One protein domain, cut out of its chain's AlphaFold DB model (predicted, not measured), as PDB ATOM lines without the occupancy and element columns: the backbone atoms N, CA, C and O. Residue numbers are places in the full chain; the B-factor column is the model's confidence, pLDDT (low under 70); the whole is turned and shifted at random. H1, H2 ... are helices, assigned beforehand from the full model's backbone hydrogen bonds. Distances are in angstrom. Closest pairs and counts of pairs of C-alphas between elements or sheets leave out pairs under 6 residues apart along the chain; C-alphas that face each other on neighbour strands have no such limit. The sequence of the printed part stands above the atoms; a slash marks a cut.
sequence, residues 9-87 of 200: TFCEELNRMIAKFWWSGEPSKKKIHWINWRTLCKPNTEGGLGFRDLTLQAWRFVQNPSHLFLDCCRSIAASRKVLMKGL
ATOM      1  N   THR A   9     -16.645  19.806 146.890       83.62
ATOM      2  CA  THR A   9     -15.789  19.081 147.837       83.62
ATOM      3  C   THR A   9     -14.306  19.343 147.594       83.62
ATOM      4  O   THR A   9     -13.575  19.651 148.529       83.62
ATOM      5  N   PHE A  10     -13.870  19.325 146.334       81.56
ATOM      6  CA  PHE A  10     -12.483  19.599 145.971       81.56
ATOM      7  C   PHE A  10     -12.092  21.059 146.247       81.56
ATOM      8  O   PHE A  10     -11.024  21.339 146.789       81.56
ATOM      9  N   CYS A  11     -12.974  22.014 145.933       79.25
ATOM     10  CA  CYS A  11     -12.743  23.423 146.260       79.25
ATOM     11  C   CYS A  11     -12.664  23.658 147.780       79.25
ATOM     12  O   CYS A  11     -11.842  24.450 148.244       79.25
ATOM     13  N   GLU A  12     -13.486  22.961 148.567       82.75
ATOM     14  CA  GLU A  12     -13.417  23.002 150.030       82.75
ATOM     15  C   GLU A  12     -12.110  22.410 150.567       82.75
ATOM     16  O   GLU A  12     -11.518  22.978 151.486       82.75
ATOM     17  N   GLU A  13     -11.624  21.311 149.989       82.06
ATOM     18  CA  GLU A  13     -10.322  20.731 150.334       82.06
ATOM     19  C   GLU A  13      -9.167  21.683 150.019       82.06
ATOM     20  O   GLU A  13      -8.296  21.884 150.868       82.06
ATOM     21  N   LEU A  14      -9.185  22.340 148.856       78.12
ATOM     22  CA  LEU A  14      -8.201  23.366 148.505       78.12
ATOM     23  C   LEU A  14      -8.212  24.531 149.495       78.12
ATOM     24  O   LEU A  14      -7.158  24.912 150.000       78.12
ATOM     25  N   ASN A  15      -9.391  25.059 149.826       78.12
ATOM     26  CA  ASN A  15      -9.523  26.107 150.837       78.12
ATOM     27  C   ASN A  15      -8.955  25.655 152.193       78.12
ATOM     28  O   ASN A  15      -8.230  26.413 152.838       78.12
ATOM     29  N   ARG A  16      -9.225  24.411 152.619       80.44
ATOM     30  CA  ARG A  16      -8.651  23.847 153.854       80.44
ATOM     31  C   ARG A  16      -7.133  23.736 153.776       80.44
ATOM     32  O   ARG A  16      -6.471  24.038 154.765       80.44
ATOM     33  N   MET A  17      -6.575  23.318 152.641       77.81
ATOM     34  CA  MET A  17      -5.124  23.225 152.449       77.81
ATOM     35  C   MET A  17      -4.459  24.600 152.466       77.81
ATOM     36  O   MET A  17      -3.461  24.769 153.161       77.81
ATOM     37  N   ILE A  18      -5.035  25.595 151.786       74.88
ATOM     38  CA  ILE A  18      -4.549  26.983 151.787       74.88
ATOM     39  C   ILE A  18      -4.603  27.562 153.198       74.88
ATOM     40  O   ILE A  18      -3.608  28.107 153.673       74.88
ATOM     41  N   ALA A  19      -5.724  27.383 153.903       74.38
ATOM     42  CA  ALA A  19      -5.852  27.797 155.292       74.38
ATOM     43  C   ALA A  19      -4.809  27.091 156.173       74.38
ATOM     44  O   ALA A  19      -4.104  27.740 156.936       74.38
ATOM     45  N   LYS A  20      -4.651  25.770 156.046       74.81
ATOM     46  CA  LYS A  20      -3.689  24.994 156.839       74.81
ATOM     47  C   LYS A  20      -2.245  25.408 156.572       74.81
ATOM     48  O   LYS A  20      -1.489  25.498 157.528       74.81
ATOM     49  N   PHE A  21      -1.870  25.648 155.318       72.62
ATOM     50  CA  PHE A  21      -0.541  26.124 154.931       72.62
ATOM     51  C   PHE A  21      -0.276  27.534 155.462       72.62
ATOM     52  O   PHE A  21       0.778  27.826 156.017       72.62
ATOM     53  N   TRP A  22      -1.262  28.415 155.337       67.25
ATOM     54  CA  TRP A  22      -1.140  29.781 155.814       67.25
ATOM     55  C   TRP A  22      -1.029  29.865 157.342       67.25
ATOM     56  O   TRP A  22      -0.241  30.646 157.878       67.25
ATOM     57  N   TRP A  23      -1.799  29.030 158.038       64.19
ATOM     58  CA  TRP A  23      -1.827  28.958 159.496       64.19
ATOM     59  C   TRP A  23      -0.854  27.931 160.082       64.19
ATOM     60  O   TRP A  23      -0.778  27.797 161.307       64.19
ATOM     61  N   SER A  24      -0.088  27.207 159.257       60.53
ATOM     62  CA  SER A  24       1.005  26.380 159.757       60.53
ATOM     63  C   SER A  24       2.146  27.298 160.168       60.53
ATOM     64  O   SER A  24       2.962  27.723 159.354       60.53
ATOM     65  N   GLY A  25       2.161  27.648 161.452       60.16
ATOM     66  CA  GLY A  25       3.337  28.202 162.104       60.16
ATOM     67  C   GLY A  25       4.420  27.140 162.299       60.16
ATOM     68  O   GLY A  25       4.242  25.960 161.997       60.16
ATOM     69  N   GLU A  26       5.546  27.580 162.846       56.44
ATOM     70  CA  GLU A  26       6.637  26.717 163.296       56.44
ATOM     71  C   GLU A  26       6.103  25.624 164.244       56.44
ATOM     72  O   GLU A  26       5.287  25.942 165.112       56.44
ATOM     73  N   PRO A  27       6.533  24.354 164.123       54.19
ATOM     74  CA  PRO A  27       5.953  23.238 164.881       54.19
ATOM     75  C   PRO A  27       6.046  23.404 166.408       54.19
ATOM     76  O   PRO A  27       5.280  22.782 167.139       54.19
ATOM     77  N   SER A  28       6.946  24.270 166.892       51.72
ATOM     78  CA  SER A  28       7.134  24.612 168.306       51.72
ATOM     79  C   SER A  28       6.228  25.744 168.822       51.72
ATOM     80  O   SER A  28       6.208  26.016 170.024       51.72
ATOM     81  N   LYS A  29       5.482  26.429 167.946       52.97
ATOM     82  CA  LYS A  29       4.548  27.504 168.310       52.97
ATOM     83  C   LYS A  29       3.118  26.969 168.292       52.97
ATOM     84  O   LYS A  29       2.717  26.280 167.355       52.97
ATOM     85  N   LYS A  30       2.331  27.285 169.331       51.72
ATOM     86  CA  LYS A  30       0.901  26.936 169.364       51.72
ATOM     87  C   LYS A  30       0.229  27.481 168.104       51.72
ATOM     88  O   LYS A  30       0.418  28.641 167.741       51.72
ATOM     89  N   LYS A  31      -0.536  26.614 167.436       49.62
ATOM     90  CA  LYS A  31      -1.321  26.984 166.259       49.62
ATOM     91  C   LYS A  31      -2.363  27.993 166.694       49.62
ATOM     92  O   LYS A  31      -3.108  27.748 167.641       49.62
ATOM     93  N   ILE A  32      -2.404  29.108 165.991       54.53
ATOM     94  CA  ILE A  32      -3.381  30.138 166.270       54.53
ATOM     95  C   ILE A  32      -4.761  29.612 165.867       54.53
ATOM     96  O   ILE A  32      -4.968  29.208 164.719       54.53
ATOM     97  N   HIS A  33      -5.703  29.603 166.811       49.38
ATOM     98  CA  HIS A  33      -7.088  29.241 166.534       49.38
ATOM     99  C   HIS A  33      -7.814  30.447 165.924       49.38
ATOM    100  O   HIS A  33      -8.507  31.202 166.605       49.38
ATOM    101  N   TRP A  34      -7.621  30.640 164.620       59.19
ATOM    102  CA  TRP A  34      -8.222  31.742 163.880       59.19
ATOM    103  C   TRP A  34      -9.732  31.593 163.690       59.19
ATOM    104  O   TRP A  34     -10.302  30.502 163.676       59.19
ATOM    105  N   ILE A  35     -10.357  32.749 163.484       61.00
ATOM    106  CA  ILE A  35     -11.730  32.930 163.015       61.00
ATOM    107  C   ILE A  35     -12.000  32.042 161.789       61.00
ATOM    108  O   ILE A  35     -11.134  31.856 160.934       61.00
ATOM    109  N   ASN A  36     -13.220  31.502 161.705       65.44
ATOM    110  CA  ASN A  36     -13.662  30.619 160.625       65.44
ATOM    111  C   ASN A  36     -13.299  31.195 159.240       65.44
ATOM    112  O   ASN A  36     -13.632  32.342 158.943       65.44
ATOM    113  N   TRP A  37     -12.670  30.379 158.384       73.12
ATOM    114  CA  TRP A  37     -12.278  30.739 157.014       73.12
ATOM    115  C   TRP A  37     -13.409  31.410 156.227       73.12
ATOM    116  O   TRP A  37     -13.187  32.423 155.572       73.12
ATOM    117  N   ARG A  38     -14.647  30.913 156.368       73.44
ATOM    118  CA  ARG A  38     -15.826  31.500 155.708       73.44
ATOM    119  C   ARG A  38     -16.084  32.944 156.134       73.44
ATOM    120  O   ARG A  38     -16.511  33.748 155.318       73.44
ATOM    121  N   THR A  39     -15.813  33.282 157.391       70.88
ATOM    122  CA  THR A  39     -15.932  34.656 157.893       70.88
ATOM    123  C   THR A  39     -14.861  35.551 157.279       70.88
ATOM    124  O   THR A  39     -15.156  36.688 156.937       70.88
ATOM    125  N   LEU A  40     -13.645  35.039 157.059       73.12
ATOM    126  CA  LEU A  40     -12.577  35.790 156.388       73.12
ATOM    127  C   LEU A  40     -12.891  36.037 154.904       73.12
ATOM    128  O   LEU A  40     -12.464  37.046 154.351       73.12
ATOM    129  N   CYS A  41     -13.656  35.145 154.268       76.56
ATOM    130  CA  CYS A  41     -14.085  35.289 152.877       76.56
ATOM    131  C   CYS A  41     -15.204  36.308 152.650       76.56
ATOM    132  O   CYS A  41     -15.437  36.701 151.507       76.56
ATOM    133  N   LYS A  42     -15.901  36.745 153.704       74.50
ATOM    134  CA  LYS A  42     -16.926  37.781 153.558       74.50
ATOM    135  C   LYS A  42     -16.303  39.093 153.073       74.50
ATOM    136  O   LYS A  42     -15.144  39.359 153.398       74.50
ATOM    137  N   PRO A  43     -17.036  39.908 152.299       66.00
ATOM    138  CA  PRO A  43     -16.549  41.216 151.888       66.00
ATOM    139  C   PRO A  43     -16.290  42.116 153.101       66.00
ATOM    140  O   PRO A  43     -16.869  41.940 154.175       66.00
ATOM    141  N   ASN A  44     -15.441  43.121 152.888       63.88
ATOM    142  CA  ASN A  44     -15.040  44.104 153.896       63.88
ATOM    143  C   ASN A  44     -16.234  44.796 154.571       63.88
ATOM    144  O   ASN A  44     -16.200  45.056 155.769       63.88
ATOM    145  N   THR A  45     -17.307  45.030 153.816       60.81
ATOM    146  CA  THR A  45     -18.565  45.634 154.282       60.81
ATOM    147  C   THR A  45     -19.379  44.730 155.212       60.81
ATOM    148  O   THR A  45     -20.273  45.203 155.897       60.81
ATOM    149  N   GLU A  46     -19.091  43.427 155.245       64.19
ATOM    150  CA  GLU A  46     -19.765  42.436 156.097       64.19
ATOM    151  C   GLU A  46     -18.855  41.921 157.227       64.19
ATOM    152  O   GLU A  46     -19.118  40.877 157.835       64.19
ATOM    153  N   GLY A  47     -17.750  42.623 157.492       60.62
ATOM    154  CA  GLY A  47     -16.815  42.284 158.562       60.62
ATOM    155  C   GLY A  47     -15.817  41.164 158.232       60.62
ATOM    156  O   GLY A  47     -15.089  40.740 159.126       60.62
ATOM    157  N   GLY A  48     -15.740  40.691 156.981       67.31
ATOM    158  CA  GLY A  48     -14.712  39.741 156.527       67.31
ATOM    159  C   GLY A  48     -13.583  40.401 155.743       67.31
ATOM    160  O   GLY A  48     -13.720  41.528 155.300       67.31
ATOM    161  N   LEU A  49     -12.465  39.700 155.542       68.31
ATOM    162  CA  LEU A  49     -11.239  40.212 154.898       68.31
ATOM    163  C   LEU A  49     -11.296  40.268 153.363       68.31
ATOM    164  O   LEU A  49     -10.293  40.572 152.715       68.31
ATOM    165  N   GLY A  50     -12.428  39.896 152.765       69.94
ATOM    166  CA  GLY A  50     -12.554  39.760 151.321       69.94
ATOM    167  C   GLY A  50     -11.685  38.637 150.751       69.94
ATOM    168  O   GLY A  50     -11.279  38.713 149.587       69.94
ATOM    169  N   PHE A  51     -11.369  37.602 151.546       75.75
ATOM    170  CA  PHE A  51     -10.682  36.424 151.020       75.75
ATOM    171  C   PHE A  51     -11.504  35.794 149.907       75.75
ATOM    172  O   PHE A  51     -12.705  35.557 150.027       75.75
ATOM    173  N   ARG A  52     -10.839  35.492 148.798       73.31
ATOM    174  CA  ARG A  52     -11.497  34.859 147.663       73.31
ATOM    175  C   ARG A  52     -11.773  33.396 147.998       73.31
ATOM    176  O   ARG A  52     -10.848  32.593 148.062       73.31
ATOM    177  N   ASP A  53     -13.042  33.059 148.203       75.25
ATOM    178  CA  ASP A  53     -13.467  31.669 148.349       75.25
ATOM    179  C   ASP A  53     -13.363  30.951 146.994       75.25
ATOM    180  O   ASP A  53     -14.053  31.301 146.030       75.25
ATOM    181  N   LEU A  54     -12.503  29.931 146.920       74.44
ATOM    182  CA  LEU A  54     -12.315  29.141 145.704       74.44
ATOM    183  C   LEU A  54     -13.582  28.398 145.273       74.44
ATOM    184  O   LEU A  54     -13.751  28.151 144.081       74.44
ATOM    185  N   THR A  55     -14.501  28.092 146.194       75.00
ATOM    186  CA  THR A  55     -15.794  27.477 145.853       75.00
ATOM    187  C   THR A  55     -16.655  28.411 145.000       75.00
ATOM    188  O   THR A  55     -17.362  27.946 144.107       75.00
ATOM    189  N   LEU A  56     -16.541  29.730 145.201       73.00
ATOM    190  CA  LEU A  56     -17.245  30.756 144.424       73.00
ATOM    191  C   LEU A  56     -16.525  31.101 143.112       73.00
ATOM    192  O   LEU A  56     -17.113  31.701 142.213       73.00
ATOM    193  N   GLN A  57     -15.247  30.730 142.989       73.62
ATOM    194  CA  GLN A  57     -14.389  31.056 141.843       73.62
ATOM    195  C   GLN A  57     -13.947  29.815 141.055       73.62
ATOM    196  O   GLN A  57     -13.066  29.908 140.202       73.62
ATOM    197  N   ALA A  58     -14.599  28.671 141.285       73.94
ATOM    198  CA  ALA A  58     -14.306  27.394 140.638       73.94
ATOM    199  C   ALA A  58     -14.255  27.497 139.103       73.94
ATOM    200  O   ALA A  58     -13.379  26.922 138.466       73.94
ATOM    201  N   TRP A  59     -15.132  28.311 138.506       74.75
ATOM    202  CA  TRP A  59     -15.154  28.551 137.061       74.75
ATOM    203  C   TRP A  59     -13.899  29.280 136.542       74.75
ATOM    204  O   TRP A  59     -13.445  28.993 135.437       74.75
ATOM    205  N   ARG A  60     -13.300  30.183 137.335       72.12
ATOM    206  CA  ARG A  60     -12.035  30.859 136.988       72.12
ATOM    207  C   ARG A  60     -10.846  29.919 137.091       72.12
ATOM    208  O   ARG A  60      -9.908  30.049 136.315       72.12
ATOM    209  N   PHE A  61     -10.899  28.969 138.023       71.69
ATOM    210  CA  PHE A  61      -9.834  27.988 138.209       71.69
ATOM    211  C   PHE A  61      -9.669  27.083 136.981       71.69
ATOM    212  O   PHE A  61      -8.543  26.798 136.593       71.69
ATOM    213  N   VAL A  62     -10.774  26.700 136.327       73.50
ATOM    214  CA  VAL A  62     -10.740  25.917 135.073       73.50
ATOM    215  C   VAL A  62     -10.074  26.696 133.936       73.50
ATOM    216  O   VAL A  62      -9.414  26.105 133.090       73.50
ATOM    217  N   GLN A  63     -10.239  28.020 133.909       77.94
ATOM    218  CA  GLN A  63      -9.723  28.866 132.831       77.94
ATOM    219  C   GLN A  63      -8.265  29.278 133.052       77.94
ATOM    220  O   GLN A  63      -7.494  29.339 132.098       77.94
ATOM    221  N   ASN A  64      -7.881  29.593 134.294       77.88
ATOM    222  CA  ASN A  64      -6.523  30.021 134.625       77.88
ATOM    223  C   ASN A  64      -6.188  29.757 136.113       77.88
ATOM    224  O   ASN A  64      -6.344  30.645 136.962       77.88
ATOM    225  N   PRO A  65      -5.730  28.540 136.460       72.62
ATOM    226  CA  PRO A  65      -5.512  28.143 137.852       72.62
ATOM    227  C   PRO A  65      -4.359  28.910 138.516       72.62
ATOM    228  O   PRO A  65      -4.446  29.266 139.694       72.62
ATOM    229  N   SER A  66      -3.307  29.226 137.757       75.44
ATOM    230  CA  SER A  66      -2.106  29.915 138.244       75.44
ATOM    231  C   SER A  66      -2.416  31.331 138.733       75.44
ATOM    232  O   SER A  66      -1.969  31.738 139.806       75.44
ATOM    233  N   HIS A  67      -3.224  32.080 137.973       78.31
ATOM    234  CA  HIS A  67      -3.592  33.451 138.332       78.31
ATOM    235  C   HIS A  67      -4.491  33.493 139.573       78.31
ATOM    236  O   HIS A  67      -4.296  34.326 140.456       78.31
ATOM    237  N   LEU A  68      -5.438  32.554 139.684       74.25
ATOM    238  CA  LEU A  68      -6.343  32.483 140.830       74.25
ATOM    239  C   LEU A  68      -5.596  32.193 142.136       74.25
ATOM    240  O   LEU A  68      -5.873  32.809 143.167       74.25
ATOM    241  N   PHE A  69      -4.631  31.273 142.087       73.00
ATOM    242  CA  PHE A  69      -3.797  30.955 143.239       73.00
ATOM    243  C   PHE A  69      -2.954  32.161 143.679       73.00
ATOM    244  O   PHE A  69      -2.905  32.476 144.870       73.00
ATOM    245  N   LEU A  70      -2.347  32.878 142.725       75.56
ATOM    246  CA  LEU A  70      -1.584  34.097 143.003       75.56
ATOM    247  C   LEU A  70      -2.459  35.205 143.605       75.56
ATOM    248  O   LEU A  70      -2.049  35.837 144.579       75.56
ATOM    249  N   ASP A  71      -3.669  35.416 143.088       75.06
ATOM    250  CA  ASP A  71      -4.617  36.399 143.627       75.06
ATOM    251  C   ASP A  71      -5.057  36.056 145.055       75.06
ATOM    252  O   ASP A  71      -5.138  36.938 145.916       75.06
ATOM    253  N   CYS A  72      -5.302  34.771 145.325       74.00
ATOM    254  CA  CYS A  72      -5.619  34.279 146.662       74.00
ATOM    255  C   CYS A  72      -4.449  34.540 147.623       74.00
ATOM    256  O   CYS A  72      -4.630  35.173 148.664       74.00
ATOM    257  N   CYS A  73      -3.222  34.179 147.227       71.75
ATOM    258  CA  CYS A  73      -2.012  34.450 148.007       71.75
ATOM    259  C   CYS A  73      -1.810  35.947 148.281       71.75
ATOM    260  O   CYS A  73      -1.454  36.323 149.398       71.75
ATOM    261  N   ARG A  74      -2.067  36.819 147.295       75.00
ATOM    262  CA  ARG A  74      -1.978  38.281 147.461       75.00
ATOM    263  C   ARG A  74      -3.006  38.809 148.461       75.00
ATOM    264  O   ARG A  74      -2.636  39.582 149.343       75.00
ATOM    265  N   SER A  75      -4.265  38.378 148.357       73.44
ATOM    266  CA  SER A  75      -5.343  38.756 149.286       73.44
ATOM    267  C   SER A  75      -5.027  38.326 150.724       73.44
ATOM    268  O   SER A  75      -5.127  39.124 151.664       73.44
ATOM    269  N   ILE A  76      -4.537  37.095 150.880       73.31
ATOM    270  CA  ILE A  76      -4.119  36.528 152.160       73.31
ATOM    271  C   ILE A  76      -2.926  37.300 152.750       73.31
ATOM    272  O   ILE A  76      -2.958  37.705 153.915       73.31
ATOM    273  N   ALA A  77      -1.897  37.575 151.945       72.81
ATOM    274  CA  ALA A  77      -0.713  38.313 152.380       72.81
ATOM    275  C   ALA A  77      -1.024  39.762 152.779       72.81
ATOM    276  O   ALA A  77      -0.504  40.245 153.787       72.81
ATOM    277  N   ALA A  78      -1.885  40.449 152.023       72.19
ATOM    278  CA  ALA A  78      -2.336  41.796 152.355       72.19
ATOM    279  C   ALA A  78      -3.073  41.812 153.700       72.19
ATOM    280  O   ALA A  78      -2.763  42.621 154.576       72.19
ATOM    281  N   SER A  79      -3.970  40.852 153.909       69.25
ATOM    282  CA  SER A  79      -4.750  40.776 155.140       69.25
ATOM    283  C   SER A  79      -3.924  40.362 156.352       69.25
ATOM    284  O   SER A  79      -4.210  40.817 157.455       69.25
ATOM    285  N   ARG A  80      -2.839  39.592 156.169       73.94
ATOM    286  CA  ARG A  80      -1.857  39.332 157.239       73.94
ATOM    287  C   ARG A  80      -1.385  40.617 157.895       73.94
ATOM    288  O   ARG A  80      -1.242  40.664 159.110       73.94
ATOM    289  N   LYS A  81      -1.086  41.631 157.080       71.06
ATOM    290  CA  LYS A  81      -0.518  42.896 157.552       71.06
ATOM    291  C   LYS A  81      -1.519  43.647 158.418       71.06
ATOM    292  O   LYS A  81      -1.127  44.221 159.423       71.06
ATOM    293  N   VAL A  82      -2.792  43.612 158.034       72.25
ATOM    294  CA  VAL A  82      -3.894  44.213 158.794       72.25
ATOM    295  C   VAL A  82      -4.105  43.454 160.097       72.25
ATOM    296  O   VAL A  82      -4.104  44.048 161.168       72.25
ATOM    297  N   LEU A  83      -4.183  42.127 160.013       71.69
ATOM    298  CA  LEU A  83      -4.355  41.259 161.168       71.69
ATOM    299  C   LEU A  83      -3.232  41.462 162.196       71.69
ATOM    300  O   LEU A  83      -3.495  41.741 163.360       71.69
ATOM    301  N   MET A  84      -1.966  41.419 161.780       70.44
ATOM    302  CA  MET A  84      -0.825  41.572 162.696       70.44
ATOM    303  C   MET A  84      -0.825  42.895 163.478       70.44
ATOM    304  O   MET A  84      -0.202  42.960 164.534       70.44
ATOM    305  N   LYS A  85      -1.522  43.930 162.992       71.94
ATOM    306  CA  LYS A  85      -1.643  45.226 163.671       71.94
ATOM    307  C   LYS A  85      -2.697  45.266 164.775       71.94
ATOM    308  O   LYS A  85      -2.610  46.148 165.616       71.94
ATOM    309  N   GLY A  86      -3.688  44.374 164.776       72.69
ATOM    310  CA  GLY A  86      -4.786  44.401 165.757       72.69
ATOM    311  C   GLY A  86      -4.907  43.152 166.621       72.69
ATOM    312  O   GLY A  86      -5.791  43.082 167.470       72.69
ATOM    313  N   LEU A  87      -4.038  42.163 166.418       76.31
ATOM    314  CA  LEU A  87      -4.057  40.922 167.182       76.31
ATOM    315  C   LEU A  87      -3.194  40.989 168.422       76.31
ATOM    316  O   LEU A  87      -2.000  41.304 168.360       76.31
TER     317      LEU A  87
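AT A GLANCE: This is residues 9 to 87 of the 200 residues of an uncharacterized protein of Malus domestica (UniProt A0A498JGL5). One long helix, H4, runs along one side, and a shorter helix, H1, slants past it without touching. H3 makes a corner with H4 at one end, and a long looping stretch holds the tiny H2, away from H4. Residues 25 to 30 stick out. The printed part has 79 residues with four named helices, H1 to H4 in chain order, and no named strand: all helix, compact, radius of gyration of the C-alphas 13.0 A, spans 38 by 31 by 20 A.

IN THESE COORDINATES: H4, residues 65 to 86, measures 32.3 A and ends at C-alpha 86 (-4.786, 44.401, 165.757). H1, residues 9 to 23, measures 20.7 A from C-alpha 9 (-15.789, 19.081, 147.837). H3 is residues 58 to 63 and H2 residues 37 to 40.

HOW THE PARTS SIT: H4 and H1 are near each other. H3 and H4 are close but not clearly touching, C-alphas of Phe 61 and Leu 68 closest at 6.3 A, at a steep tilt of 49 degrees, opposite ways. H1 and H2 are close but not clearly touching, C-alphas of Ala 19 and Trp 37 closest at 7.3 A. H2 and H4 are apart. Every O i to N i+4 pair is within hydrogen-bond range in H1, 14 of 18 in H4 and 1 of 2 in H3; H2 is too short for one.

THE WHOLE: The printed part has no cut. The links H1 to H2 and H2 to H3 are long. Residues 22 to 36, 43 to 50 and 79 of the model have pLDDT under 70.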